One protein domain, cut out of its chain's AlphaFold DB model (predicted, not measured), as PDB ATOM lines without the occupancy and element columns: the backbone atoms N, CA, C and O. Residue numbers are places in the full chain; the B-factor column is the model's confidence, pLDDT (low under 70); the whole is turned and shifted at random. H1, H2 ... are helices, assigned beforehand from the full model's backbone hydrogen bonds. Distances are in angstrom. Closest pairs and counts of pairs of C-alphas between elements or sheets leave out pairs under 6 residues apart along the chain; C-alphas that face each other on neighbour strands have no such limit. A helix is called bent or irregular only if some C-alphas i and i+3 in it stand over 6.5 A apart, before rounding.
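What this domain is: This is residues 40 to 238 of the 451 residues of an uncharacterized protein of Dissostichus mawsoni (UniProt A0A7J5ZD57). This is a compact stack of helices that mostly cross one another: H4 and H5 make the middle, H2 and H3 pack on one side of them, with H1 beyond H2 at that end, and H6 and H8 pack on the other side. H7, H9 and H10 finish that second end, and residues 224 to 238, with no named element, make a loop that folds back toward H10. The printed part has 199 residues with ten named helices, H1 to H10 in chain order, and no named strand; the class is all helix. It is compact, with a radius of gyration of the C-alphas of 16.9 A and spans of 49 by 37 by 32 A.

How they stand to each other: H1, residues 40 to 61, and H2, residues 68 to 84, form a helical hairpin: they touch, closest at the C-alphas of Ile 53 and Met 78, 6.7 A apart, and run opposite ways at a steep tilt of 42 degrees. H3, residues 88 to 98, touches H5, residues 127 to 137, closest at the C-alphas of Gln 92 and Cys 132, 5.6 A apart. The hub is H4, residues 106 to 123, which touches H1, H2, H5, H6, residues 142 to 158, and H7, residues 164 to 172. With residues 60 to 61 alone H1 touches H4, closest at the C-alphas of Val 61 and Ser 109, 5.0 A apart. The closest C-alphas of H2 and H4 are those of Leu 75 and Leu 117, 5.9 A apart. H4 and H5 are a helical hairpin at a steep tilt of 40 degrees, closest at the C-alphas of Ala 121 and Ile 129, 6.4 A apart. H4 and H6 come closest at the C-alphas of Gly 115 and Leu 148, 5.8 A apart. H4, H5 and H6 form an up-and-down bundle, each running against the one before it. H8, residues 175 to 188, touches H5, with the C-alphas of Ala 134 and Phe 177 closest at 4.5 A. H8 touches H6 about perpendicular, at 81 degrees, closest at the C-alphas of Val 146 and Ala 184, 5.2 A apart. H9, residues 200 to 212, touches H7 at a shallow tilt of 22 degrees, the same way, closest at the C-alphas of Gln 168 and Met 205, 6.0 A apart. H10, residues 214 to 223, touches H8, closest at the C-alphas of Cys 179 and Val 217, 5.5 A apart. Every O i to N i+4 pair is within hydrogen-bond range in H2, H3, H4, H6, H8 and H9, against 17 of 18 in H1, 6 of 7 in H5, 3 of 6 in H10 and 2 of 5 in H7, where 3 of 6 O i to N i+3 pairs are.

Where its parts are: H1 begins at C-alpha 40 (-42.618, -23.669, 45.017) and is 31.2 A long; H4 measures 25.8 A, H2 24.2 A and H6 22.1 A. H10 ends at C-alpha 223 (-11.771, -39.608, 38.719). H7 is only just irregular, with C-alphas 168 and 171 6.9 A apart, and H10 is irregular, with C-alphas 217 and 220 7.5 A apart.

The domain as a whole: The C-alphas of Glu 40 and Glu 194, the two farthest apart, are 57.6 A apart. The printed part has no cut, and the link from H8 to H9, 11 residues, is long. The mean pLDDT of the printed part is 86.4; 20 residues are under 70, among them 160 to 162 and 225 to 233.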
ATOM      1  N   GLU A  40     -42.505 -24.740  46.016       64.75
ATOM      2  CA  GLU A  40     -42.618 -23.669  45.017       64.75
ATOM      3  C   GLU A  40     -41.932 -22.377  45.471       64.75
ATOM      4  O   GLU A  40     -41.179 -21.782  44.707       64.75
ATOM      5  N   VAL A  41     -42.081 -21.988  46.741       66.62
ATOM      6  CA  VAL A  41     -41.362 -20.837  47.323       66.62
ATOM      7  C   VAL A  41     -39.851 -21.104  47.342       66.62
ATOM      8  O   VAL A  41     -39.062 -20.240  46.965       66.62
ATOM      9  N   LYS A  42     -39.435 -22.334  47.686       68.06
ATOM     10  CA  LYS A  42     -38.042 -22.808  47.568       68.06
ATOM     11  C   LYS A  42     -37.549 -22.851  46.111       68.06
ATOM     12  O   LYS A  42     -36.340 -22.893  45.898       68.06
ATOM     13  N   LYS A  43     -38.424 -22.891  45.100       72.38
ATOM     14  CA  LYS A  43     -38.054 -22.808  43.674       72.38
ATOM     15  C   LYS A  43     -37.924 -21.348  43.232       72.38
ATOM     16  O   LYS A  43     -36.841 -20.954  42.818       72.38
ATOM     17  N   LEU A  44     -38.966 -20.541  43.432       65.44
ATOM     18  CA  LEU A  44     -38.996 -19.114  43.095       65.44
ATOM     19  C   LEU A  44     -37.829 -18.342  43.729       65.44
ATOM     20  O   LEU A  44     -37.217 -17.510  43.065       65.44
ATOM     21  N   GLN A  45     -37.457 -18.660  44.976       68.50
ATOM     22  CA  GLN A  45     -36.280 -18.069  45.620       68.50
ATOM     23  C   GLN A  45     -34.971 -18.415  44.892       68.50
ATOM     24  O   GLN A  45     -34.124 -17.540  44.743       68.50
ATOM     25  N   ARG A  46     -34.792 -19.655  44.414       70.31
ATOM     26  CA  ARG A  46     -33.591 -20.059  43.659       70.31
ATOM     27  C   ARG A  46     -33.550 -19.413  42.278       70.31
ATOM     28  O   ARG A  46     -32.499 -18.908  41.894       70.31
ATOM     29  N   ASP A  47     -34.683 -19.362  41.581       73.94
ATOM     30  CA  ASP A  47     -34.800 -18.723  40.264       73.94
ATOM     31  C   ASP A  47     -34.494 -17.206  40.365       73.94
ATOM     32  O   ASP A  47     -33.741 -16.649  39.555       73.94
ATOM     33  N   ALA A  48     -34.979 -16.545  41.426       68.19
ATOM     34  CA  ALA A  48     -34.648 -15.158  41.755       68.19
ATOM     35  C   ALA A  48     -33.167 -14.976  42.140       68.19
ATOM     36  O   ALA A  48     -32.495 -14.116  41.569       68.19
ATOM     37  N   ASN A  49     -32.629 -15.809  43.043       75.69
ATOM     38  CA  ASN A  49     -31.220 -15.775  43.460       75.69
ATOM     39  C   ASN A  49     -30.280 -15.940  42.253       75.69
ATOM     40  O   ASN A  49     -29.320 -15.187  42.106       75.69
ATOM     41  N   GLN A  50     -30.563 -16.889  41.354       76.94
ATOM     42  CA  GLN A  50     -29.770 -17.133  40.148       76.94
ATOM     43  C   GLN A  50     -29.810 -15.937  39.183       76.94
ATOM     44  O   GLN A  50     -28.765 -15.513  38.686       76.94
ATOM     45  N   THR A  51     -30.986 -15.339  38.973       77.38
ATOM     46  CA  THR A  51     -31.143 -14.125  38.153       77.38
ATOM     47  C   THR A  51     -30.384 -12.935  38.758       77.38
ATOM     48  O   THR A  51     -29.693 -12.196  38.051       77.38
ATOM     49  N   GLN A  52     -30.445 -12.779  40.083       78.69
ATOM     50  CA  GLN A  52     -29.733 -11.742  40.829       78.69
ATOM     51  C   GLN A  52     -28.209 -11.917  40.768       78.69
ATOM     52  O   GLN A  52     -27.504 -10.923  40.594       78.69
ATOM     53  N   ILE A  53     -27.701 -13.153  40.864       81.25
ATOM     54  CA  ILE A  53     -26.276 -13.469  40.676       81.25
ATOM     55  C   ILE A  53     -25.838 -13.059  39.270       81.25
ATOM     56  O   ILE A  53     -24.915 -12.264  39.145       81.25
ATOM     57  N   ILE A  54     -26.522 -13.516  38.215       81.25
ATOM     58  CA  ILE A  54     -26.143 -13.207  36.824       81.25
ATOM     59  C   ILE A  54     -26.116 -11.687  36.583       81.25
ATOM     60  O   ILE A  54     -25.154 -11.168  36.017       81.25
ATOM     61  N   SER A  55     -27.118 -10.952  37.076       80.81
ATOM     62  CA  SER A  55     -27.197  -9.488  36.955       80.81
ATOM     63  C   SER A  55     -26.084  -8.748  37.721       80.81
ATOM     64  O   SER A  55     -25.437  -7.843  37.178       80.81
ATOM     65  N   ARG A  56     -25.798  -9.150  38.969       80.31
ATOM     66  CA  ARG A  56     -24.737  -8.539  39.791       80.31
ATOM     67  C   ARG A  56     -23.333  -8.910  39.303       80.31
ATOM     68  O   ARG A  56     -22.501  -8.019  39.184       80.31
ATOM     69  N   CYS A  57     -23.085 -10.170  38.947       79.31
ATOM     70  CA  CYS A  57     -21.824 -10.607  38.347       79.31
ATOM     71  C   CYS A  57     -21.573  -9.908  37.007       79.31
ATOM     72  O   CYS A  57     -20.479  -9.399  36.802       79.31
ATOM     73  N   SER A  58     -22.581  -9.787  36.134       80.00
ATOM     74  CA  SER A  58     -22.462  -9.005  34.894       80.00
ATOM     75  C   SER A  58     -22.130  -7.535  35.179       80.00
ATOM     76  O   SER A  58     -21.252  -6.962  34.541       80.00
ATOM     77  N   SER A  59     -22.755  -6.923  36.190       76.12
ATOM     78  CA  SER A  59     -22.426  -5.550  36.604       76.12
ATOM     79  C   SER A  59     -20.967  -5.414  37.071       76.12
ATOM     80  O   SER A  59     -20.273  -4.505  36.623       76.12
ATOM     81  N   TYR A  60     -20.497  -6.332  37.923       77.31
ATOM     82  CA  TYR A  60     -19.118  -6.367  38.426       77.31
ATOM     83  C   TYR A  60     -18.098  -6.574  37.293       77.31
ATOM     84  O   TYR A  60     -17.117  -5.842  37.191       77.31
ATOM     85  N   VAL A  61     -18.360  -7.539  36.406       77.31
ATOM     86  CA  VAL A  61     -17.492  -7.904  35.274       77.31
ATOM     87  C   VAL A  61     -17.399  -6.788  34.227       77.31
ATOM     88  O   VAL A  61     -16.343  -6.592  33.638       77.31
ATOM     89  N   ASN A  62     -18.455  -5.989  34.057       77.62
ATOM     90  CA  ASN A  62     -18.445  -4.785  33.217       77.62
ATOM     91  C   ASN A  62     -17.816  -3.552  33.914       77.62
ATOM     92  O   ASN A  62     -18.104  -2.414  33.545       77.62
ATOM     93  N   GLY A  63     -16.989  -3.747  34.949       68.00
ATOM     94  CA  GLY A  63     -16.221  -2.684  35.610       68.00
ATOM     95  C   GLY A  63     -17.041  -1.701  36.457       68.00
ATOM     96  O   GLY A  63     -16.515  -0.676  36.899       68.00
ATOM     97  N   LYS A  64     -18.329  -1.975  36.713       75.31
ATOM     98  CA  LYS A  64     -19.174  -1.096  37.531       75.31
ATOM     99  C   LYS A  64     -18.766  -1.222  39.000       75.31
ATOM    100  O   LYS A  64     -19.072  -2.227  39.638       75.31
ATOM    101  N   ARG A  65     -18.099  -0.193  39.541       73.00
ATOM    102  CA  ARG A  65     -17.663  -0.138  40.950       73.00
ATOM    103  C   ARG A  65     -18.800  -0.525  41.904       73.00
ATOM    104  O   ARG A  65     -19.780   0.205  42.035       73.00
ATOM    105  N   MET A  66     -18.616  -1.646  42.594       81.00
ATOM    106  CA  MET A  66     -19.392  -2.051  43.766       81.00
ATOM    107  C   MET A  66     -18.633  -1.650  45.036       81.00
ATOM    108  O   MET A  66     -17.406  -1.550  45.024       81.00
ATOM    109  N   SER A  67     -19.345  -1.408  46.136       88.25
ATOM    110  CA  SER A  67     -18.706  -1.256  47.450       88.25
ATOM    111  C   SER A  67     -18.314  -2.620  48.031       88.25
ATOM    112  O   SER A  67     -18.915  -3.636  47.685       88.25
ATOM    113  N   ALA A  68     -17.358  -2.650  48.966       87.94
ATOM    114  CA  ALA A  68     -16.928  -3.890  49.625       87.94
ATOM    115  C   ALA A  68     -18.098  -4.659  50.277       87.94
ATOM    116  O   ALA A  68     -18.153  -5.882  50.207       87.94
ATOM    117  N   LEU A  69     -19.092  -3.948  50.830       90.12
ATOM    118  CA  LEU A  69     -20.315  -4.557  51.367       90.12
ATOM    119  C   LEU A  69     -21.184  -5.197  50.269       90.12
ATOM    120  O   LEU A  69     -21.731  -6.276  50.469       90.12
ATOM    121  N   GLN A  70     -21.320  -4.552  49.107       89.50
ATOM    122  CA  GLN A  70     -22.075  -5.104  47.976       89.50
ATOM    123  C   GLN A  70     -21.373  -6.315  47.350       89.50
ATOM    124  O   GLN A  70     -22.047  -7.223  46.862       89.50
ATOM    125  N   GLU A  71     -20.038  -6.322  47.359       89.62
ATOM    126  CA  GLU A  71     -19.216  -7.456  46.937       89.62
ATOM    127  C   GLU A  71     -19.341  -8.631  47.913       89.62
ATOM    128  O   GLU A  71     -19.681  -9.728  47.479       89.62
ATOM    129  N   LEU A  72     -19.188  -8.403  49.223       92.94
ATOM    130  CA  LEU A  72     -19.388  -9.439  50.240       92.94
ATOM    131  C   LEU A  72     -20.793 -10.058  50.143       92.94
ATOM    132  O   LEU A  72     -20.919 -11.273  50.051       92.94
ATOM    133  N   GLN A  73     -21.838  -9.231  50.026       92.44
ATOM    134  CA  GLN A  73     -23.208  -9.708  49.793       92.44
ATOM    135  C   GLN A  73     -23.356 -10.526  48.500       92.44
ATOM    136  O   GLN A  73     -24.184 -11.432  48.439       92.44
ATOM    137  N   LEU A  74     -22.605 -10.213  47.437       91.81
ATOM    138  CA  LEU A  74     -22.619 -11.024  46.217       91.81
ATOM    139  C   LEU A  74     -21.996 -12.401  46.482       91.81
ATOM    140  O   LEU A  74     -22.603 -13.408  46.120       91.81
ATOM    141  N   LEU A  75     -20.850 -12.452  47.163       94.62
ATOM    142  CA  LEU A  75     -20.181 -13.701  47.535       94.62
ATOM    143  C   LEU A  75     -21.048 -14.560  48.476       94.62
ATOM    144  O   LEU A  75     -21.177 -15.760  48.252       94.62
ATOM    145  N   GLU A  76     -21.732 -13.960  49.455       93.19
ATOM    146  CA  GLU A  76     -22.695 -14.640  50.338       93.19
ATOM    147  C   GLU A  76     -23.871 -15.258  49.565       93.19
ATOM    148  O   GLU A  76     -24.228 -16.420  49.792       93.19
ATOM    149  N   ILE A  77     -24.459 -14.513  48.622       91.69
ATOM    150  CA  ILE A  77     -25.560 -14.999  47.774       91.69
ATOM    151  C   ILE A  77     -25.069 -16.124  46.850       91.69
ATOM    152  O   ILE A  77     -25.773 -17.119  46.675       91.69
ATOM    153  N   MET A  78     -23.856 -16.014  46.296       93.19
ATOM    154  CA  MET A  78     -23.239 -17.076  45.495       93.19
ATOM    155  C   MET A  78     -23.001 -18.336  46.337       93.19
ATOM    156  O   MET A  78     -23.477 -19.403  45.956       93.19
ATOM    157  N   CYS A  79     -22.362 -18.221  47.504       93.69
ATOM    158  CA  CYS A  79     -22.160 -19.321  48.453       93.69
ATOM    159  C   CYS A  79     -23.476 -20.012  48.829       93.69
ATOM    160  O   CYS A  79     -23.563 -21.238  48.781       93.69
ATOM    161  N   SER A  80     -24.516 -19.233  49.135       92.06
ATOM    162  CA  SER A  80     -25.847 -19.751  49.465       92.06
ATOM    163  C   SER A  80     -26.473 -20.492  48.280       92.06
ATOM    164  O   SER A  80     -26.934 -21.619  48.430       92.06
ATOM    165  N   CYS A  81     -26.420 -19.919  47.075       90.75
ATOM    166  CA  CYS A  81     -26.989 -20.536  45.878       90.75
ATOM    167  C   CYS A  81     -26.261 -21.837  45.490       90.75
ATOM    168  O   CYS A  81     -26.906 -22.859  45.267       90.75
ATOM    169  N   PHE A  82     -24.922 -21.858  45.487       93.56
ATOM    170  CA  PHE A  82     -24.155 -23.085  45.230       93.56
ATOM    171  C   PHE A  82     -24.377 -24.164  46.307       93.56
ATOM    172  O   PHE A  82     -24.323 -25.352  45.988       93.56
ATOM    173  N   GLN A  83     -24.673 -23.779  47.552       92.12
ATOM    174  CA  GLN A  83     -25.055 -24.704  48.624       92.12
ATOM    175  C   GLN A  83     -26.477 -25.271  48.440       92.12
ATOM    176  O   GLN A  83     -26.688 -26.457  48.683       92.12
ATOM    177  N   GLU A  84     -27.440 -24.451  48.004       90.38
ATOM    178  CA  GLU A  84     -28.843 -24.842  47.772       90.38
ATOM    179  C   GLU A  84     -29.050 -25.692  46.504       90.38
ATOM    180  O   GLU A  84     -30.010 -26.463  46.420       90.38
ATOM    181  N   GLN A  85     -28.180 -25.568  45.496       89.44
ATOM    182  CA  GLN A  85     -28.292 -26.348  44.262       89.44
ATOM    183  C   GLN A  85     -27.806 -27.791  44.466       89.44
ATOM    184  O   GLN A  85     -26.608 -28.070  44.526       89.44
ATOM    185  N   SER A  86     -28.755 -28.729  44.512       88.12
ATOM    186  CA  SER A  86     -28.518 -30.164  44.733       88.12
ATOM    187  C   SER A  86     -28.022 -30.946  43.509       88.12
ATOM    188  O   SER A  86     -27.688 -32.121  43.634       88.12
ATOM    189  N   ARG A  87     -27.989 -30.336  42.316       90.94
ATOM    190  CA  ARG A  87     -27.562 -30.996  41.070       90.94
ATOM    191  C   ARG A  87     -26.169 -30.535  40.659       90.94
ATOM    192  O   ARG A  87     -26.024 -29.435  40.128       90.94
ATOM    193  N   ASP A  88     -25.174 -31.406  40.806       90.44
ATOM    194  CA  ASP A  88     -23.773 -31.130  40.449       90.44
ATOM    195  C   ASP A  88     -23.608 -30.577  39.034       90.44
ATOM    196  O   ASP A  88     -22.949 -29.560  38.844       90.44
ATOM    197  N   THR A  89     -24.273 -31.176  38.043       90.50
ATOM    198  CA  THR A  89     -24.238 -30.704  36.650       90.50
ATOM    199  C   THR A  89     -24.703 -29.251  36.519       90.50
ATOM    200  O   THR A  89     -24.133 -28.496  35.741       90.50
ATOM    201  N   VAL A  90     -25.710 -28.836  37.299       90.56
ATOM    202  CA  VAL A  90     -26.217 -27.454  37.292       90.56
ATOM    203  C   VAL A  90     -25.211 -26.517  37.958       90.56
ATOM    204  O   VAL A  90     -24.941 -25.454  37.410       90.56
ATOM    205  N   ARG A  91     -24.586 -26.931  39.071       93.12
ATOM    206  CA  ARG A  91     -23.500 -26.166  39.710       93.12
ATOM    207  C   ARG A  91     -22.327 -25.950  38.751       93.12
ATOM    208  O   ARG A  91     -21.932 -24.811  38.523       93.12
ATOM    209  N   GLN A  92     -21.837 -27.013  38.114       91.81
ATOM    210  CA  GLN A  92     -20.726 -26.949  37.159       91.81
ATOM    211  C   GLN A  92     -21.054 -26.068  35.937       91.81
ATOM    212  O   GLN A  92     -20.213 -25.276  35.508       91.81
ATOM    213  N   LEU A  93     -22.285 -26.136  35.408       89.94
ATOM    214  CA  LEU A  93     -22.751 -25.250  34.332       89.94
ATOM    215  C   LEU A  93     -22.848 -23.783  34.779       89.94
ATOM    216  O   LEU A  93     -22.376 -22.904  34.061       89.94
ATOM    217  N   MET A  94     -23.397 -23.501  35.966       91.31
ATOM    218  CA  MET A  94     -23.453 -22.142  36.523       91.31
ATOM    219  C   MET A  94     -22.050 -21.565  36.734       91.31
ATOM    220  O   MET A  94     -21.789 -20.430  36.343       91.31
ATOM    221  N   PHE A  95     -21.130 -22.348  37.299       94.00
ATOM    222  CA  PHE A  95     -19.747 -21.932  37.529       94.00
ATOM    223  C   PHE A  95     -19.011 -21.660  36.210       94.00
ATOM    224  O   PHE A  95     -18.367 -20.625  36.063       94.00
ATOM    225  N   SER A  96     -19.188 -22.532  35.212       90.12
ATOM    226  CA  SER A  96     -18.627 -22.352  33.866       90.12
ATOM    227  C   SER A  96     -19.205 -21.127  33.149       90.12
ATOM    228  O   SER A  96     -18.483 -20.431  32.444       90.12
ATOM    229  N   ALA A  97     -20.490 -20.814  33.340       89.00
ATOM    230  CA  ALA A  97     -21.106 -19.621  32.760       89.00
ATOM    231  C   ALA A  97     -20.596 -18.318  33.409       89.00
ATOM    232  O   ALA A  97     -20.409 -17.322  32.714       89.00
ATOM    233  N   LEU A  98     -20.332 -18.328  34.720       90.38
ATOM    234  CA  LEU A  98     -19.825 -17.169  35.467       90.38
ATOM    235  C   LEU A  98     -18.325 -16.916  35.235       90.38
ATOM    236  O   LEU A  98     -17.905 -15.763  35.131       90.38
ATOM    237  N   PHE A  99     -17.535 -17.987  35.127       92.19
ATOM    238  CA  PHE A  99     -16.069 -17.950  35.081       92.19
ATOM    239  C   PHE A  99     -15.486 -18.538  33.784       92.19
ATOM    240  O   PHE A  99     -14.352 -19.023  33.767       92.19
ATOM    241  N   SER A 100     -16.246 -18.492  32.686       86.31
ATOM    242  CA  SER A 100     -15.711 -18.743  31.343       86.31
ATOM    243  C   SER A 100     -14.813 -17.582  30.929       86.31
ATOM    244  O   SER A 100     -15.251 -16.432  30.876       86.31
ATOM    245  N   LEU A 101     -13.549 -17.897  30.654       85.69
ATOM    246  CA  LEU A 101     -12.557 -16.925  30.205       85.69
ATOM    247  C   LEU A 101     -12.487 -16.913  28.675       85.69
ATOM    248  O   LEU A 101     -12.669 -17.950  28.036       85.69
ATOM    249  N   GLN A 102     -12.258 -15.740  28.085       81.06
ATOM    250  CA  GLN A 102     -12.332 -15.518  26.633       81.06
ATOM    251  C   GLN A 102     -11.144 -14.725  26.059       81.06
ATOM    252  O   GLN A 102     -11.153 -14.384  24.877       81.06
ATOM    253  N   GLY A 103     -10.124 -14.429  26.868       79.69
ATOM    254  CA  GLY A 103      -8.968 -13.618  26.480       79.69
ATOM    255  C   GLY A 103      -9.272 -12.119  26.420       79.69
ATOM    256  O   GLY A 103      -8.660 -11.411  25.623       79.69
ATOM    257  N   ASN A 104     -10.233 -11.625  27.209       85.44
ATOM    258  CA  ASN A 104     -10.678 -10.226  27.168       85.44
ATOM    259  C   ASN A 104     -10.576  -9.523  28.535       85.44
ATOM    260  O   ASN A 104     -10.406 -10.162  29.566       85.44
ATOM    261  N   GLN A 105     -10.686  -8.190  28.558       81.81
ATOM    262  CA  GLN A 105     -10.485  -7.386  29.780       81.81
ATOM    263  C   GLN A 105     -11.481  -7.704  30.914       81.81
ATOM    264  O   GLN A 105     -11.174  -7.483  32.084       81.81
ATOM    265  N   ALA A 106     -12.653  -8.265  30.598       85.12
ATOM    266  CA  ALA A 106     -13.613  -8.726  31.602       85.12
ATOM    267  C   ALA A 106     -13.121  -9.979  32.361       85.12
ATOM    268  O   ALA A 106     -13.595 -10.252  33.466       85.12
ATOM    269  N   ASP A 107     -12.141 -10.716  31.824       89.19
ATOM    270  CA  ASP A 107     -11.530 -11.862  32.500       89.19
ATOM    271  C   ASP A 107     -10.734 -11.460  33.744       89.19
ATOM    272  O   ASP A 107     -10.704 -12.223  34.705       89.19
ATOM    273  N   GLU A 108     -10.179 -10.247  33.797       89.81
ATOM    274  CA  GLU A 108      -9.531  -9.725  35.007       89.81
ATOM    275  C   GLU A 108     -10.538  -9.581  36.154       89.81
ATOM    276  O   GLU A 108     -10.298 -10.036  37.276       89.81
ATOM    277  N   SER A 109     -11.721  -9.034  35.863       90.31
ATOM    278  CA  SER A 109     -12.817  -8.950  36.829       90.31
ATOM    279  C   SER A 109     -13.381 -10.330  37.188       90.31
ATOM    280  O   SER A 109     -13.645 -10.585  38.362       90.31
ATOM    281  N   ARG A 110     -13.513 -11.255  36.224       91.69
ATOM    282  CA  ARG A 110     -13.907 -12.652  36.504       91.69
ATOM    283  C   ARG A 110     -12.908 -13.344  37.431       91.69
ATOM    284  O   ARG A 110     -13.335 -13.961  38.399       91.69
ATOM    285  N   MET A 111     -11.605 -13.205  37.179       94.44
ATOM    286  CA  MET A 111     -10.536 -13.784  38.002       94.44
ATOM    287  C   MET A 111     -10.500 -13.185  39.411       94.44
ATOM    288  O   MET A 111     -10.360 -13.929  40.378       94.44
ATOM    289  N   ALA A 112     -10.683 -11.868  39.551       93.31
ATOM    290  CA  ALA A 112     -10.762 -11.218  40.859       93.31
ATOM    291  C   ALA A 112     -11.972 -11.702  41.681       93.31
ATOM    292  O   ALA A 112     -11.840 -11.972  42.874       93.31
ATOM    293  N   LEU A 113     -13.142 -11.857  41.047       94.56
ATOM    294  CA  LEU A 113     -14.335 -12.404  41.705       94.56
ATOM    295  C   LEU A 113     -14.174 -13.898  42.032       94.56
ATOM    296  O   LEU A 113     -14.597 -14.338  43.098       94.56
ATOM    297  N   LEU A 114     -13.543 -14.670  41.141       96.56
ATOM    298  CA  LEU A 114     -13.256 -16.093  41.328       96.56
ATOM    299  C   LEU A 114     -12.329 -16.330  42.524       96.56
ATOM    300  O   LEU A 114     -12.648 -17.159  43.369       96.56
ATOM    301  N   GLY A 115     -11.225 -15.581  42.620       96.69
ATOM    302  CA  GLY A 115     -10.291 -15.662  43.745       96.69
ATOM    303  C   GLY A 115     -10.996 -15.423  45.079       96.69
ATOM    304  O   GLY A 115     -10.969 -16.287  45.951       96.69
ATOM    305  N   LYS A 116     -11.743 -14.316  45.189       95.94
ATOM    306  CA  LYS A 116     -12.528 -13.986  46.390       95.94
ATOM    307  C   LYS A 116     -13.608 -15.025  46.710       95.94
ATOM    308  O   LYS A 116     -13.828 -15.325  47.880       95.94
ATOM    309  N   LEU A 117     -14.269 -15.603  45.702       97.38
ATOM    310  CA  LEU A 117     -15.284 -16.641  45.908       97.38
ATOM    311  C   LEU A 117     -14.675 -17.960  46.394       97.38
ATOM    312  O   LEU A 117     -15.234 -18.579  47.295       97.38
ATOM    313  N   VAL A 118     -13.549 -18.393  45.822       97.31
ATOM    314  CA  VAL A 118     -12.863 -19.621  46.252       97.31
ATOM    315  C   VAL A 118     -12.232 -19.422  47.629       97.31
ATOM    316  O   VAL A 118     -12.372 -20.296  48.478       97.31
ATOM    317  N   SER A 119     -11.652 -18.250  47.899       95.12
ATOM    318  CA  SER A 119     -11.154 -17.872  49.225       95.12
ATOM    319  C   SER A 119     -12.271 -17.865  50.277       95.12
ATOM    320  O   SER A 119     -12.163 -18.549  51.291       95.12
ATOM    321  N   MET A 120     -13.418 -17.226  50.017       94.62
ATOM    322  CA  MET A 120     -14.562 -17.290  50.937       94.62
ATOM    323  C   MET A 120     -15.132 -18.716  51.071       94.62
ATOM    324  O   MET A 120     -15.591 -19.107  52.146       94.62
ATOM    325  N   ALA A 121     -15.087 -19.526  50.010       95.56
ATOM    326  CA  ALA A 121     -15.493 -20.928  50.066       95.56
ATOM    327  C   ALA A 121     -14.538 -21.799  50.898       95.56
ATOM    328  O   ALA A 121     -15.012 -22.731  51.546       95.56
ATOM    329  N   ILE A 122     -13.241 -21.482  50.923       94.50
ATOM    330  CA  ILE A 122     -12.250 -22.067  51.836       94.50
ATOM    331  C   ILE A 122     -12.603 -21.678  53.279       94.50
ATOM    332  O   ILE A 122     -12.904 -22.554  54.089       94.50
ATOM    333  N   ALA A 123     -12.697 -20.376  53.571       91.50
ATOM    334  CA  ALA A 123     -12.970 -19.853  54.914       91.50
ATOM    335  C   ALA A 123     -14.285 -20.351  55.543       91.50
ATOM    336  O   ALA A 123     -14.369 -20.511  56.759       91.50
ATOM    337  N   VAL A 124     -15.322 -20.590  54.731       91.50
ATOM    338  CA  VAL A 124     -16.669 -20.985  55.192       91.50
ATOM    339  C   VAL A 124     -17.020 -22.432  54.784       91.50
ATOM    340  O   VAL A 124     -18.193 -22.811  54.763       91.50
ATOM    341  N   GLY A 125     -16.027 -23.260  54.432       90.50
ATOM    342  CA  GLY A 125     -16.191 -24.705  54.200       90.50
ATOM    343  C   GLY A 125     -17.173 -25.091  53.080       90.50
ATOM    344  O   GLY A 125     -17.853 -26.116  53.161       90.50
ATOM    345  N   ARG A 126     -17.305 -24.272  52.031       94.31
ATOM    346  CA  ARG A 126     -18.310 -24.431  50.962       94.31
ATOM    347  C   ARG A 126     -17.858 -25.409  49.877       94.31
ATOM    348  O   ARG A 126     -17.686 -25.031  48.719       94.31
ATOM    349  N   VAL A 127     -17.758 -26.689  50.241       94.88
ATOM    350  CA  VAL A 127     -17.407 -27.817  49.347       94.88
ATOM    351  C   VAL A 127     -18.072 -27.759  47.953       94.88
ATOM    352  O   VAL A 127     -17.357 -27.952  46.972       94.88
ATOM    353  N   PRO A 128     -19.372 -27.412  47.785       95.62
ATOM    354  CA  PRO A 128     -19.989 -27.268  46.459       95.62
ATOM    355  C   PRO A 128     -19.291 -26.295  45.495       95.62
ATOM    356  O   PRO A 128     -19.351 -26.499  44.284       95.62
ATOM    357  N   ILE A 129     -18.642 -25.246  46.013       97.00
ATOM    358  CA  ILE A 129     -17.836 -24.304  45.224       97.00
ATOM    359  C   ILE A 129     -16.443 -24.879  44.963       97.00
ATOM    360  O   ILE A 129     -15.958 -24.769  43.841       97.00
ATOM    361  N   LEU A 130     -15.826 -25.534  45.950       96.69
ATOM    362  CA  LEU A 130     -14.490 -26.130  45.816       96.69
ATOM    363  C   LEU A 130     -14.464 -27.235  44.745       96.69
ATOM    364  O   LEU A 130     -13.572 -27.257  43.903       96.69
ATOM    365  N   GLU A 131     -15.507 -28.066  44.670       95.19
ATOM    366  CA  GLU A 131     -15.676 -29.079  43.614       95.19
ATOM    367  C   GLU A 131     -15.924 -28.472  42.215       95.19
ATOM    368  O   GLU A 131     -15.582 -29.071  41.188       95.19
ATOM    369  N   CYS A 132     -16.483 -27.260  42.142       96.19
ATOM    370  CA  CYS A 132     -16.576 -26.506  40.888       96.19
ATOM    371  C   CYS A 132     -15.229 -25.868  40.515       96.19
ATOM    372  O   CYS A 132     -14.800 -25.978  39.368       96.19
ATOM    373  N   ALA A 133     -14.512 -25.296  41.484       96.62
ATOM    374  CA  ALA A 133     -13.174 -24.744  41.297       96.62
ATOM    375  C   ALA A 133     -12.157 -25.821  40.878       96.62
ATOM    376  O   ALA A 133     -11.370 -25.582  39.968       96.62
ATOM    377  N   ALA A 134     -12.226 -27.032  41.438       94.69
ATOM    378  CA  ALA A 134     -11.423 -28.182  41.011       94.69
ATOM    379  C   ALA A 134     -11.692 -28.551  39.540       94.69
ATOM    380  O   ALA A 134     -10.768 -28.707  38.741       94.69
ATOM    381  N   SER A 135     -12.971 -28.624  39.156       92.06
ATOM    382  CA  SER A 135     -13.384 -28.874  37.769       92.06
ATOM    383  C   SER A 135     -13.009 -27.748  36.797       92.06
ATOM    384  O   SER A 135     -12.821 -28.011  35.608       92.06
ATOM    385  N   TRP A 136     -12.896 -26.514  37.281       93.75
ATOM    386  CA  TRP A 136     -12.439 -25.364  36.507       93.75
ATOM    387  C   TRP A 136     -10.911 -25.373  36.344       93.75
ATOM    388  O   TRP A 136     -10.432 -25.282  35.218       93.75
ATOM    389  N   LEU A 137     -10.151 -25.597  37.424       93.62
ATOM    390  CA  LEU A 137      -8.684 -25.724  37.413       93.62
ATOM    391  C   LEU A 137      -8.206 -26.800  36.426       93.62
ATOM    392  O   LEU A 137      -7.241 -26.585  35.696       93.62
ATOM    393  N   GLN A 138      -8.937 -27.915  36.346       88.88
ATOM    394  CA  GLN A 138      -8.657 -29.007  35.414       88.88
ATOM    395  C   GLN A 138      -8.818 -28.627  33.929       88.88
ATOM    396  O   GLN A 138      -8.156 -29.207  33.068       88.88
ATOM    397  N   ARG A 139      -9.751 -27.723  33.605       87.31
ATOM    398  CA  ARG A 139     -10.183 -27.438  32.220       87.31
ATOM    399  C   ARG A 139      -9.686 -26.095  31.688       87.31
ATOM    400  O   ARG A 139      -9.744 -25.865  30.482       87.31
ATOM    401  N   THR A 140      -9.205 -25.227  32.568       89.50
ATOM    402  CA  THR A 140      -8.713 -23.892  32.232       89.50
ATOM    403  C   THR A 140      -7.224 -23.907  31.860       89.50
ATOM    404  O   THR A 140      -6.445 -24.750  32.301       89.50
ATOM    405  N   HIS A 141      -6.820 -22.950  31.023       90.12
ATOM    406  CA  HIS A 141      -5.428 -22.723  30.637       90.12
ATOM    407  C   HIS A 141      -4.538 -22.412  31.857       90.12
ATOM    408  O   HIS A 141      -4.844 -21.501  32.633       90.12
ATOM    409  N   ARG A 142      -3.396 -23.107  31.973       90.75
ATOM    410  CA  ARG A 142      -2.491 -23.144  33.144       90.75
ATOM    411  C   ARG A 142      -2.205 -21.794  33.812       90.75
ATOM    412  O   ARG A 142      -2.170 -21.719  35.034       90.75
ATOM    413  N   VAL A 143      -2.061 -20.719  33.031       91.31
ATOM    414  CA  VAL A 143      -1.786 -19.354  33.528       91.31
ATOM    415  C   VAL A 143      -2.865 -18.853  34.493       91.31
ATOM    416  O   VAL A 143      -2.537 -18.260  35.516       91.31
ATOM    417  N   TYR A 144      -4.147 -19.105  34.220       93.38
ATOM    418  CA  TYR A 144      -5.220 -18.666  35.116       93.38
ATOM    419  C   TYR A 144      -5.334 -19.559  36.356       93.38
ATOM    420  O   TYR A 144      -5.680 -19.074  37.430       93.38
ATOM    421  N   CYS A 145      -4.981 -20.841  36.233       95.12
ATOM    422  CA  CYS A 145      -4.913 -21.767  37.361       95.12
ATOM    423  C   CYS A 145      -3.795 -21.368  38.339       95.12
ATOM    424  O   CYS A 145      -4.030 -21.285  39.541       95.12
ATOM    425  N   VAL A 146      -2.617 -21.015  37.810       95.19
ATOM    426  CA  VAL A 146      -1.493 -20.425  38.558       95.19
ATOM    427  C   VAL A 146      -1.893 -19.101  39.223       95.19
ATOM    428  O   VAL A 146      -1.623 -18.912  40.404       95.19
ATOM    429  N   ARG A 147      -2.608 -18.211  38.519       95.25
ATOM    430  CA  ARG A 147      -3.123 -16.957  39.105       95.25
ATOM    431  C   ARG A 147      -4.116 -17.181  40.246       95.25
ATOM    432  O   ARG A 147      -4.059 -16.453  41.230       95.25
ATOM    433  N   LEU A 148      -5.020 -18.158  40.129       96.88
ATOM    434  CA  LEU A 148      -5.932 -18.509  41.224       96.88
ATOM    435  C   LEU A 148      -5.154 -19.071  42.419       96.88
ATOM    436  O   LEU A 148      -5.429 -18.694  43.553       96.88
ATOM    437  N   ALA A 149      -4.158 -19.922  42.171       96.62
ATOM    438  CA  ALA A 149      -3.308 -20.466  43.222       96.62
ATOM    439  C   ALA A 149      -2.513 -19.376  43.957       96.62
ATOM    440  O   ALA A 149      -2.512 -19.382  45.183       96.62
ATOM    441  N   GLN A 150      -1.928 -18.410  43.238       95.44
ATOM    442  CA  GLN A 150      -1.221 -17.265  43.826       95.44
ATOM    443  C   GLN A 150      -2.115 -16.492  44.807       95.44
ATOM    444  O   GLN A 150      -1.735 -16.331  45.959       95.44
ATOM    445  N   VAL A 151      -3.335 -16.107  44.397       94.94
ATOM    446  CA  VAL A 151      -4.284 -15.380  45.269       94.94
ATOM    447  C   VAL A 151      -4.587 -16.152  46.558       94.94
ATOM    448  O   VAL A 151      -4.671 -15.557  47.626       94.94
ATOM    449  N   LEU A 152      -4.727 -17.477  46.478       94.88
ATOM    450  CA  LEU A 152      -5.011 -18.307  47.650       94.88
ATOM    451  C   LEU A 152      -3.785 -18.508  48.551       94.88
ATOM    452  O   LEU A 152      -3.939 -18.577  49.765       94.88
ATOM    453  N   VAL A 153      -2.578 -18.589  47.989       93.31
ATOM    454  CA  VAL A 153      -1.343 -18.620  48.788       93.31
ATOM    455  C   VAL A 153      -1.115 -17.268  49.464       93.31
ATOM    456  O   VAL A 153      -0.743 -17.238  50.633       93.31
ATOM    457  N   ASP A 154      -1.425 -16.160  48.790       91.44
ATOM    458  CA  ASP A 154      -1.365 -14.834  49.400       91.44
ATOM    459  C   ASP A 154      -2.359 -14.702  50.559       91.44
ATOM    460  O   ASP A 154      -1.946 -14.367  51.669       91.44
ATOM    461  N   ASP A 155      -3.634 -15.049  50.352       90.44
ATOM    462  CA  ASP A 155      -4.666 -15.010  51.398       90.44
ATOM    463  C   ASP A 155      -4.320 -15.891  52.620       90.44
ATOM    464  O   ASP A 155      -4.510 -15.449  53.756       90.44
ATOM    465  N   TYR A 156      -3.813 -17.120  52.408       89.94
ATOM    466  CA  TYR A 156      -3.696 -18.152  53.458       89.94
ATOM    467  C   TYR A 156      -2.280 -18.470  53.967       89.94
ATOM    468  O   TYR A 156      -2.149 -19.223  54.934       89.94
ATOM    469  N   CYS A 157      -1.229 -17.952  53.326       86.50
ATOM    470  CA  CYS A 157       0.172 -18.220  53.689       86.50
ATOM    471  C   CYS A 157       1.082 -16.974  53.662       86.50
ATOM    472  O   CYS A 157       2.225 -17.072  54.103       86.50
ATOM    473  N   SER A 158       0.609 -15.821  53.159       81.12
ATOM    474  CA  SER A 158       1.397 -14.571  53.104       81.12
ATOM    475  C   SER A 158       0.781 -13.421  53.915       81.12
ATOM    476  O   SER A 158       1.493 -12.718  54.629       81.12
ATOM    477  N   LEU A 159      -0.532 -13.184  53.789       75.44
ATOM    478  CA  LEU A 159      -1.190 -11.954  54.256       75.44
ATOM    479  C   LEU A 159      -1.814 -12.059  55.653       75.44
ATOM    480  O   LEU A 159      -1.909 -11.047  56.350       75.44
ATOM    481  N   VAL A 160      -2.257 -13.250  56.067       69.06
ATOM    482  CA  VAL A 160      -2.972 -13.454  57.340       69.06
ATOM    483  C   VAL A 160      -2.250 -14.509  58.191       69.06
ATOM    484  O   VAL A 160      -2.491 -15.708  58.011       69.06
ATOM    485  N   PRO A 161      -1.379 -14.101  59.136       68.69
ATOM    486  CA  PRO A 161      -0.658 -15.025  60.010       68.69
ATOM    487  C   PRO A 161      -1.603 -15.950  60.784       68.69
ATOM    488  O   PRO A 161      -2.581 -15.496  61.380       68.69
ATOM    489  N   GLY A 162      -1.311 -17.252  60.785       69.56
ATOM    490  CA  GLY A 162      -2.141 -18.253  61.461       69.56
ATOM    491  C   GLY A 162      -3.467 -18.579  60.758       69.56
ATOM    492  O   GLY A 162      -4.306 -19.254  61.351       69.56
ATOM    493  N   SER A 163      -3.670 -18.142  59.508       74.75
ATOM    494  CA  SER A 163      -4.823 -18.557  58.692       74.75
ATOM    495  C   SER A 163      -4.645 -19.931  58.032       74.75
ATOM    496  O   SER A 163      -5.654 -20.584  57.758       74.75
ATOM    497  N   GLY A 164      -3.408 -20.414  57.859       74.44
ATOM    498  CA  GLY A 164      -3.066 -21.723  57.284       74.44
ATOM    499  C   GLY A 164      -3.918 -22.920  57.757       74.44
ATOM    500  O   GLY A 164      -4.370 -23.682  56.900       74.44
ATOM    501  N   PRO A 165      -4.259 -23.075  59.058       81.44
ATOM    502  CA  PRO A 165      -5.184 -24.110  59.543       81.44
ATOM    503  C   PRO A 165      -6.569 -24.119  58.869       81.44
ATOM    504  O   PRO A 165      -7.230 -25.153  58.815       81.44
ATOM    505  N   THR A 166      -7.017 -22.988  58.321       82.56
ATOM    506  CA  THR A 166      -8.270 -22.877  57.555       82.56
ATOM    507  C   THR A 166      -8.178 -23.664  56.250       82.56
ATOM    508  O   THR A 166      -9.068 -24.450  55.930       82.56
ATOM    509  N   LEU A 167      -7.068 -23.495  55.527       80.81
ATOM    510  CA  LEU A 167      -6.784 -24.212  54.288       80.81
ATOM    511  C   LEU A 167      -6.431 -25.682  54.585       80.81
ATOM    512  O   LEU A 167      -6.974 -26.575  53.936       80.81
ATOM    513  N   GLN A 168      -5.629 -25.938  55.630       80.50
ATOM    514  CA  GLN A 168      -5.200 -27.264  56.110       80.50
ATOM    515  C   GLN A 168      -6.345 -28.288  56.169       80.50
ATOM    516  O   GLN A 168      -6.175 -29.430  55.742       80.50
ATOM    517  N   ASN A 169      -7.516 -27.897  56.677       83.44
ATOM    518  CA  ASN A 169      -8.646 -28.807  56.897       83.44
ATOM    519  C   ASN A 169      -9.311 -29.318  55.600       83.44
ATOM    520  O   ASN A 169     -10.034 -30.317  55.629       83.44
ATOM    521  N   ILE A 170      -9.082 -28.668  54.453       87.56
ATOM    522  CA  ILE A 170      -9.868 -28.896  53.227       87.56
ATOM    523  C   ILE A 170      -9.541 -30.205  52.515       87.56
ATOM    524  O   ILE A 170     -10.417 -30.732  51.829       87.56
ATOM    525  N   HIS A 171      -8.360 -30.793  52.727       86.12
ATOM    526  CA  HIS A 171      -8.013 -32.090  52.132       86.12
ATOM    527  C   HIS A 171      -9.054 -33.177  52.467       86.12
ATOM    528  O   HIS A 171      -9.387 -33.996  51.615       86.12
ATOM    529  N   SER A 172      -9.643 -33.121  53.670       87.12
ATOM    530  CA  SER A 172     -10.706 -34.028  54.125       87.12
ATOM    531  C   SER A 172     -12.075 -33.774  53.471       87.12
ATOM    532  O   SER A 172     -12.888 -34.689  53.352       87.12
ATOM    533  N   ALA A 173     -12.340 -32.536  53.039       90.88
ATOM    534  CA  ALA A 173     -13.661 -32.061  52.622       90.88
ATOM    535  C   ALA A 173     -13.808 -31.896  51.097       90.88
ATOM    536  O   ALA A 173     -14.898 -32.073  50.558       90.88
ATOM    537  N   SER A 174     -12.720 -31.564  50.395       94.12
ATOM    538  CA  SER A 174     -12.640 -31.502  48.930       94.12
ATOM    539  C   SER A 174     -11.234 -31.918  48.456       94.12
ATOM    540  O   SER A 174     -10.453 -31.095  47.971       94.12
ATOM    541  N   PRO A 175     -10.876 -33.214  48.560       94.44
ATOM    542  CA  PRO A 175      -9.573 -33.711  48.110       94.44
ATOM    543  C   PRO A 175      -9.337 -33.493  46.603       94.44
ATOM    544  O   PRO A 175      -8.201 -33.299  46.173       94.44
ATOM    545  N   ARG A 176     -10.399 -33.435  45.782       93.75
ATOM    546  CA  ARG A 176     -10.311 -33.017  44.367       93.75
ATOM    547  C   ARG A 176      -9.755 -31.599  44.217       93.75
ATOM    548  O   ARG A 176      -8.903 -31.381  43.357       93.75
ATOM    549  N   PHE A 177     -10.219 -30.657  45.041       95.81
ATOM    550  CA  PHE A 177      -9.714 -29.287  45.043       95.81
ATOM    551  C   PHE A 177      -8.263 -29.235  45.513       95.81
ATOM    552  O   PHE A 177      -7.436 -28.671  44.803       95.81
ATOM    553  N   CYS A 178      -7.921 -29.893  46.625       95.94
ATOM    554  CA  CYS A 178      -6.537 -29.950  47.105       95.94
ATOM    555  C   CYS A 178      -5.584 -30.551  46.058       95.94
ATOM    556  O   CYS A 178      -4.551 -29.952  45.783       95.94
ATOM    557  N   CYS A 179      -5.941 -31.649  45.382       96.06
ATOM    558  CA  CYS A 179      -5.127 -32.209  44.297       96.06
ATOM    559  C   CYS A 179      -4.869 -31.205  43.159       96.06
ATOM    560  O   CYS A 179      -3.739 -31.097  42.690       96.06
ATOM    561  N   GLN A 180      -5.894 -30.468  42.722       95.56
ATOM    562  CA  GLN A 180      -5.763 -29.446  41.676       95.56
ATOM    563  C   GLN A 180      -4.976 -28.215  42.154       95.56
ATOM    564  O   GLN A 180      -4.165 -27.671  41.406       95.56
ATOM    565  N   PHE A 181      -5.159 -27.806  43.411       96.56
ATOM    566  CA  PHE A 181      -4.410 -26.720  44.037       96.56
ATOM    567  C   PHE A 181      -2.919 -27.060  44.155       96.56
ATOM    568  O   PHE A 181      -2.099 -26.244  43.745       96.56
ATOM    569  N   ILE A 182      -2.559 -28.277  44.592       96.94
ATOM    570  CA  ILE A 182      -1.163 -28.749  44.618       96.94
ATOM    571  C   ILE A 182      -0.556 -28.696  43.201       96.94
ATOM    572  O   ILE A 182       0.567 -28.218  43.034       96.94
ATOM    573  N   THR A 183      -1.285 -29.115  42.157       95.75
ATOM    574  CA  THR A 183      -0.791 -29.024  40.767       95.75
ATOM    575  C   THR A 183      -0.574 -27.571  40.340       95.75
ATOM    576  O   THR A 183       0.421 -27.252  39.692       95.75
ATOM    577  N   ALA A 184      -1.464 -26.662  40.741       96.62
ATOM    578  CA  ALA A 184      -1.347 -25.247  40.423       96.62
ATOM    579  C   ALA A 184      -0.173 -24.568  41.158       96.62
ATOM    580  O   ALA A 184       0.618 -23.883  40.512       96.62
ATOM    581  N   VAL A 185       0.013 -24.794  42.469       96.00
ATOM    582  CA  VAL A 185       1.129 -24.189  43.231       96.00
ATOM    583  C   VAL A 185       2.493 -24.787  42.885       96.00
ATOM    584  O   VAL A 185       3.486 -24.071  42.909       96.00
ATOM    585  N   THR A 186       2.563 -26.065  42.498       94.69
ATOM    586  CA  THR A 186       3.814 -26.679  42.005       94.69
ATOM    587  C   THR A 186       4.145 -26.286  40.555       94.69
ATOM    588  O   THR A 186       5.280 -26.464  40.117       94.69
ATOM    589  N   THR A 187       3.179 -25.705  39.830       93.25
ATOM    590  CA  THR A 187       3.392 -25.010  38.544       93.25
ATOM    591  C   THR A 187       3.760 -23.532  38.745       93.25
ATOM    592  O   THR A 187       4.482 -22.971  37.927       93.25
ATOM    593  N   LEU A 188       3.271 -22.901  39.819       93.94
ATOM    594  CA  LEU A 188       3.587 -21.524  40.216       93.94
ATOM    595  C   LEU A 188       5.019 -21.408  40.756       93.94
ATOM    596  O   LEU A 188       5.828 -20.664  40.215       93.94
ATOM    597  N   TYR A 189       5.342 -22.171  41.801       91.94
ATOM    598  CA  TYR A 189       6.659 -22.185  42.432       91.94
ATOM    599  C   TYR A 189       7.525 -23.279  41.808       91.94
ATOM    600  O   TYR A 189       7.765 -24.326  42.408       91.94
ATOM    601  N   ASP A 190       7.970 -23.067  40.571       85.31
ATOM    602  CA  ASP A 190       8.776 -24.055  39.845       85.31
ATOM    603  C   ASP A 190      10.230 -24.178  40.349       85.31
ATOM    604  O   ASP A 190      10.961 -25.058  39.897       85.31
ATOM    605  N   LEU A 191      10.653 -23.334  41.302       81.44
ATOM    606  CA  LEU A 191      12.017 -23.257  41.826       81.44
ATOM    607  C   LEU A 191      13.091 -23.007  40.742       81.44
ATOM    608  O   LEU A 191      14.251 -23.396  40.915       81.44
ATOM    609  N   THR A 192      12.772 -22.307  39.648       72.50
ATOM    610  CA  THR A 192      13.784 -21.859  38.671       72.50
ATOM    611  C   THR A 192      14.479 -20.554  39.072       72.50
ATOM    612  O   THR A 192      15.704 -20.484  38.963       72.50
ATOM    613  N   THR A 193      13.766 -19.578  39.653       71.00
ATOM    614  CA  THR A 193      14.331 -18.361  40.294       71.00
ATOM    615  C   THR A 193      14.079 -18.354  41.808       71.00
ATOM    616  O   THR A 193      13.304 -19.174  42.307       71.00
ATOM    617  N   GLU A 194      14.791 -17.534  42.586       67.25
ATOM    618  CA  GLU A 194      14.649 -17.525  44.056       67.25
ATOM    619  C   GLU A 194      13.278 -16.996  44.503       67.25
ATOM    620  O   GLU A 194      12.690 -17.548  45.430       67.25
ATOM    621  N   GLU A 195      12.715 -16.056  43.743       72.56
ATOM    622  CA  GLU A 195      11.340 -15.545  43.857       72.56
ATOM    623  C   GLU A 195      10.276 -16.652  43.726       72.56
ATOM    624  O   GLU A 195       9.230 -16.589  44.365       72.56
ATOM    625  N   LEU A 196      10.550 -17.703  42.942       81.81
ATOM    626  CA  LEU A 196       9.649 -18.840  42.713       81.81
ATOM    627  C   LEU A 196       9.866 -19.976  43.733       81.81
ATOM    628  O   LEU A 196       9.819 -21.161  43.393       81.81
ATOM    629  N   THR A 197      10.107 -19.611  44.995       84.69
ATOM    630  CA  THR A 197      10.212 -20.530  46.141       84.69
ATOM    631  C   THR A 197       8.901 -20.513  46.941       84.69
ATOM    632  O   THR A 197       8.439 -19.427  47.287       84.69
ATOM    633  N   PRO A 198       8.284 -21.670  47.260       87.94
ATOM    634  CA  PRO A 198       7.011 -21.691  47.978       87.94
ATOM    635  C   PRO A 198       7.189 -21.263  49.449       87.94
ATOM    636  O   PRO A 198       8.204 -21.625  50.057       87.94
ATOM    637  N   PRO A 199       6.206 -20.563  50.055       88.56
ATOM    638  CA  PRO A 199       6.200 -20.266  51.488       88.56
ATOM    639  C   PRO A 199       6.310 -21.525  52.362       88.56
ATOM    640  O   PRO A 199       5.811 -22.594  52.001       88.56
ATOM    641  N   LEU A 200       6.930 -21.397  53.541       85.56
ATOM    642  CA  LEU A 200       7.156 -22.535  54.442       85.56
ATOM    643  C   LEU A 200       5.842 -23.169  54.929       85.56
ATOM    644  O   LEU A 200       5.724 -24.393  54.910       85.56
ATOM    645  N   GLU A 201       4.844 -22.353  55.282       86.94
ATOM    646  CA  GLU A 201       3.515 -22.827  55.704       86.94
ATOM    647  C   GLU A 201       2.830 -23.658  54.602       86.94
ATOM    648  O   GLU A 201       2.278 -24.725  54.872       86.94
ATOM    649  N   LEU A 202       2.939 -23.222  53.339       91.00
ATOM    650  CA  LEU A 202       2.404 -23.941  52.177       91.00
ATOM    651  C   LEU A 202       3.096 -25.300  51.988       91.00
ATOM    652  O   LEU A 202       2.434 -26.300  51.713       91.00
ATOM    653  N   LEU A 203       4.421 -25.356  52.153       91.06
ATOM    654  CA  LEU A 203       5.172 -26.608  52.063       91.06
ATOM    655  C   LEU A 203       4.800 -27.576  53.198       91.06
ATOM    656  O   LEU A 203       4.548 -28.749  52.927       91.06
ATOM    657  N   GLN A 204       4.728 -27.102  54.447       90.38
ATOM    658  CA  GLN A 204       4.317 -27.904  55.610       90.38
ATOM    659  C   GLN A 204       2.908 -28.498  55.421       90.38
ATOM    660  O   GLN A 204       2.689 -29.694  55.636       90.38
ATOM    661  N   MET A 205       1.970 -27.677  54.951       91.69
ATOM    662  CA  MET A 205       0.594 -28.069  54.644       91.69
ATOM    663  C   MET A 205       0.525 -29.143  53.549       91.69
ATOM    664  O   MET A 205      -0.114 -30.175  53.733       91.69
ATOM    665  N   ILE A 206       1.229 -28.953  52.428       94.75
ATOM    666  CA  ILE A 206       1.233 -29.925  51.323       94.75
ATOM    667  C   ILE A 206       1.902 -31.241  51.736       94.75
ATOM    668  O   ILE A 206       1.399 -32.305  51.384       94.75
ATOM    669  N   VAL A 207       3.002 -31.194  52.497       94.56
ATOM    670  CA  VAL A 207       3.664 -32.404  53.015       94.56
ATOM    671  C   VAL A 207       2.712 -33.191  53.915       94.56
ATOM    672  O   VAL A 207       2.511 -34.378  53.669       94.56
ATOM    673  N   SER A 208       2.073 -32.537  54.891       94.12
ATOM    674  CA  SER A 208       1.128 -33.208  55.799       94.12
ATOM    675  C   SER A 208      -0.064 -33.822  55.056       94.12
ATOM    676  O   SER A 208      -0.329 -35.004  55.242       94.12
ATOM    677  N   TRP A 209      -0.696 -33.108  54.116       95.56
ATOM    678  CA  TRP A 209      -1.795 -33.663  53.308       95.56
ATOM    679  C   TRP A 209      -1.435 -34.946  52.543       95.56
ATOM    680  O   TRP A 209      -2.273 -35.836  52.411       95.56
ATOM    681  N   ILE A 210      -0.214 -35.039  52.003       96.06
ATOM    682  CA  ILE A 210       0.233 -36.218  51.242       96.06
ATOM    683  C   ILE A 210       0.652 -37.351  52.195       96.06
ATOM    684  O   ILE A 210       0.530 -38.518  51.832       96.06
ATOM    685  N   GLN A 211       1.105 -37.036  53.413       94.75
ATOM    686  CA  GLN A 211       1.356 -38.032  54.458       94.75
ATOM    687  C   GLN A 211       0.052 -38.603  55.046       94.75
ATOM    688  O   GLN A 211       0.001 -39.801  55.321       94.75
ATOM    689  N   ASP A 212      -0.991 -37.779  55.184       94.31
ATOM    690  CA  ASP A 212      -2.314 -38.177  55.682       94.31
ATOM    691  C   ASP A 212      -3.087 -39.041  54.658       94.31
ATOM    692  O   ASP A 212      -3.643 -40.079  55.021       94.31
ATOM    693  N   ASP A 213      -3.086 -38.669  53.367       93.81
ATOM    694  CA  ASP A 213      -3.535 -39.542  52.267       93.81
ATOM    695  C   ASP A 213      -2.661 -39.400  51.002       93.81
ATOM    696  O   ASP A 213      -2.894 -38.516  50.169       93.81
ATOM    697  N   PRO A 214      -1.732 -40.340  50.742       93.88
ATOM    698  CA  PRO A 214      -0.973 -40.376  49.493       93.88
ATOM    699  C   PRO A 214      -1.854 -40.479  48.231       93.88
ATOM    700  O   PRO A 214      -1.455 -40.052  47.145       93.88
ATOM    701  N   ARG A 215      -3.081 -41.016  48.326       93.12
ATOM    702  CA  ARG A 215      -3.997 -41.131  47.175       93.12
ATOM    703  C   ARG A 215      -4.550 -39.772  46.738       93.12
ATOM    704  O   ARG A 215      -5.002 -39.671  45.595       93.12
ATOM    705  N   LEU A 216      -4.441 -38.730  47.568       95.12
ATOM    706  CA  LEU A 216      -4.793 -37.345  47.241       95.12
ATOM    707  C   LEU A 216      -4.138 -36.884  45.934       95.12
ATOM    708  O   LEU A 216      -4.818 -36.376  45.047       95.12
ATOM    709  N   VAL A 217      -2.838 -37.145  45.769       95.69
ATOM    710  CA  VAL A 217      -2.044 -36.804  44.571       95.69
ATOM    711  C   VAL A 217      -2.585 -37.473  43.299       95.69
ATOM    712  O   VAL A 217      -2.393 -36.975  42.190       95.69
ATOM    713  N   LEU A 218      -3.291 -38.594  43.440       93.25
ATOM    714  CA  LEU A 218      -3.836 -39.372  42.330       93.25
ATOM    715  C   LEU A 218      -5.341 -39.163  42.135       93.25
ATOM    716  O   LEU A 218      -5.892 -39.653  41.150       93.25
ATOM    717  N   ILE A 219      -6.035 -38.443  43.025       92.75
ATOM    718  CA  ILE A 219      -7.505 -38.417  43.033       92.75
ATOM    719  C   ILE A 219      -8.097 -37.804  41.758       92.75
ATOM    720  O   ILE A 219      -9.126 -38.279  41.275       92.75
ATOM    721  N   ASN A 220      -7.431 -36.813  41.159       89.69
ATOM    722  CA  ASN A 220      -7.853 -36.239  39.883       89.69
ATOM    723  C   ASN A 220      -7.723 -37.258  38.736       89.69
ATOM    724  O   ASN A 220      -8.687 -37.483  38.004       89.69
ATOM    725  N   PHE A 221      -6.586 -37.954  38.633       89.12
ATOM    726  CA  PHE A 221      -6.379 -39.051  37.679       89.12
ATOM    727  C   PHE A 221      -7.378 -40.206  37.877       89.12
ATOM    728  O   PHE A 221      -7.970 -40.699  36.915       89.12
ATOM    729  N   LEU A 222      -7.634 -40.604  39.128       87.88
ATOM    730  CA  LEU A 222      -8.598 -41.653  39.467       87.88
ATOM    731  C   LEU A 222     -10.006 -41.339  38.946       87.88
ATOM    732  O   LEU A 222     -10.689 -42.248  38.467       87.88
ATOM    733  N   ASN A 223     -10.411 -40.069  39.004       84.31
ATOM    734  CA  ASN A 223     -11.771 -39.608  38.719       84.31
ATOM    735  C   ASN A 223     -11.981 -39.011  37.315       84.31
ATOM    736  O   ASN A 223     -13.106 -38.632  36.985       84.31
ATOM    737  N   THR A 224     -10.935 -38.908  36.494       79.56
ATOM    738  CA  THR A 224     -11.018 -38.310  35.153       79.56
ATOM    739  C   THR A 224     -11.236 -39.385  34.087       79.56
ATOM    740  O   THR A 224     -10.458 -40.341  34.034       79.56
ATOM    741  N   PRO A 225     -12.249 -39.261  33.206       67.69
ATOM    742  CA  PRO A 225     -12.328 -40.088  32.009       67.69
ATOM    743  C   PRO A 225     -11.216 -39.667  31.042       67.69
ATOM    744  O   PRO A 225     -11.162 -38.516  30.616       67.69
ATOM    745  N   LEU A 226     -10.331 -40.603  30.691       66.12
ATOM    746  CA  LEU A 226      -9.158 -40.367  29.837       66.12
ATOM    747  C   LEU A 226      -9.543 -40.297  28.348       66.12
ATOM    748  O   LEU A 226      -9.075 -41.073  27.518       66.12
ATOM    749  N   SER A 227     -10.447 -39.381  28.015       54.06
ATOM    750  CA  SER A 227     -10.808 -39.044  26.639       54.06
ATOM    751  C   SER A 227      -9.829 -37.998  26.105       54.06
ATOM    752  O   SER A 227      -9.608 -36.979  26.752       54.06
ATOM    753  N   GLY A 228      -9.259 -38.227  24.918       48.41
ATOM    754  CA  GLY A 228      -8.104 -37.491  24.369       48.41
ATOM    755  C   GLY A 228      -8.278 -35.999  24.033       48.41
ATOM    756  O   GLY A 228      -7.447 -35.455  23.318       48.41
ATOM    757  N   ASN A 229      -9.313 -35.328  24.545       46.94
ATOM    758  CA  ASN A 229      -9.595 -33.905  24.324       46.94
ATOM    759  C   ASN A 229      -9.224 -33.039  25.548       46.94
ATOM    760  O   ASN A 229      -9.925 -32.080  25.875       46.94
ATOM    761  N   HIS A 230      -8.130 -33.365  26.240       54.78
ATOM    762  CA  HIS A 230      -7.530 -32.428  27.192       54.78
ATOM    763  C   HIS A 230      -6.899 -31.251  26.422       54.78
ATOM    764  O   HIS A 230      -6.187 -31.491  25.444       54.78
ATOM    765  N   PRO A 231      -7.135 -29.984  26.817       54.72
ATOM    766  CA  PRO A 231      -6.444 -28.856  26.206       54.72
ATOM    767  C   PRO A 231      -4.934 -28.992  26.421       54.72
ATOM    768  O   PRO A 231      -4.493 -29.149  27.554       54.72
ATOM    769  N   ILE A 232      -4.137 -28.856  25.356       55.25
ATOM    770  CA  ILE A 232      -2.660 -28.998  25.369       55.25
ATOM    771  C   ILE A 232      -1.971 -28.017  26.355       55.25
ATOM    772  O   ILE A 232      -0.791 -28.134  26.663       55.25
ATOM    773  N   SER A 233      -2.719 -27.040  26.866       60.69
ATOM    774  CA  SER A 233      -2.284 -25.964  27.755       60.69
ATOM    775  C   SER A 233      -2.975 -25.945  29.131       60.69
ATOM    776  O   SER A 233      -2.873 -24.937  29.840       60.69
ATOM    777  N   SER A 234      -3.681 -27.014  29.528       76.19
ATOM    778  CA  SER A 234      -4.191 -27.174  30.902       76.19
ATOM    779  C   SER A 234      -3.063 -27.455  31.909       76.19
ATOM    780  O   SER A 234      -1.888 -27.518  31.550       76.19
ATOM    781  N   LEU A 235      -3.416 -27.619  33.188       82.25
ATOM    782  CA  LEU A 235      -2.523 -28.244  34.169       82.25
ATOM    783  C   LEU A 235      -2.340 -29.748  33.889       82.25
ATOM    784  O   LEU A 235      -3.169 -30.365  33.212       82.25
ATOM    785  N   ASP A 236      -1.281 -30.325  34.465       85.88
ATOM    786  CA  ASP A 236      -1.048 -31.773  34.503       85.88
ATOM    787  C   ASP A 236      -2.181 -32.522  35.233       85.88
ATOM    788  O   ASP A 236      -2.857 -32.001  36.123       85.88
ATOM    789  N   VAL A 237      -2.376 -33.800  34.892       85.88
ATOM    790  CA  VAL A 237      -3.448 -34.629  35.482       85.88
ATOM    791  C   VAL A 237      -3.165 -34.992  36.954       85.88
ATOM    792  O   VAL A 237      -4.098 -35.315  37.693       85.88
ATOM    793  N   THR A 238      -1.907 -34.903  37.401       92.19
ATOM    794  CA  THR A 238      -1.473 -35.096  38.799       92.19
ATOM    795  C   THR A 238      -0.328 -34.132  39.132       92.19
ATOM    796  O   THR A 238       0.467 -33.846  38.236       92.19
TER     797      THR A 238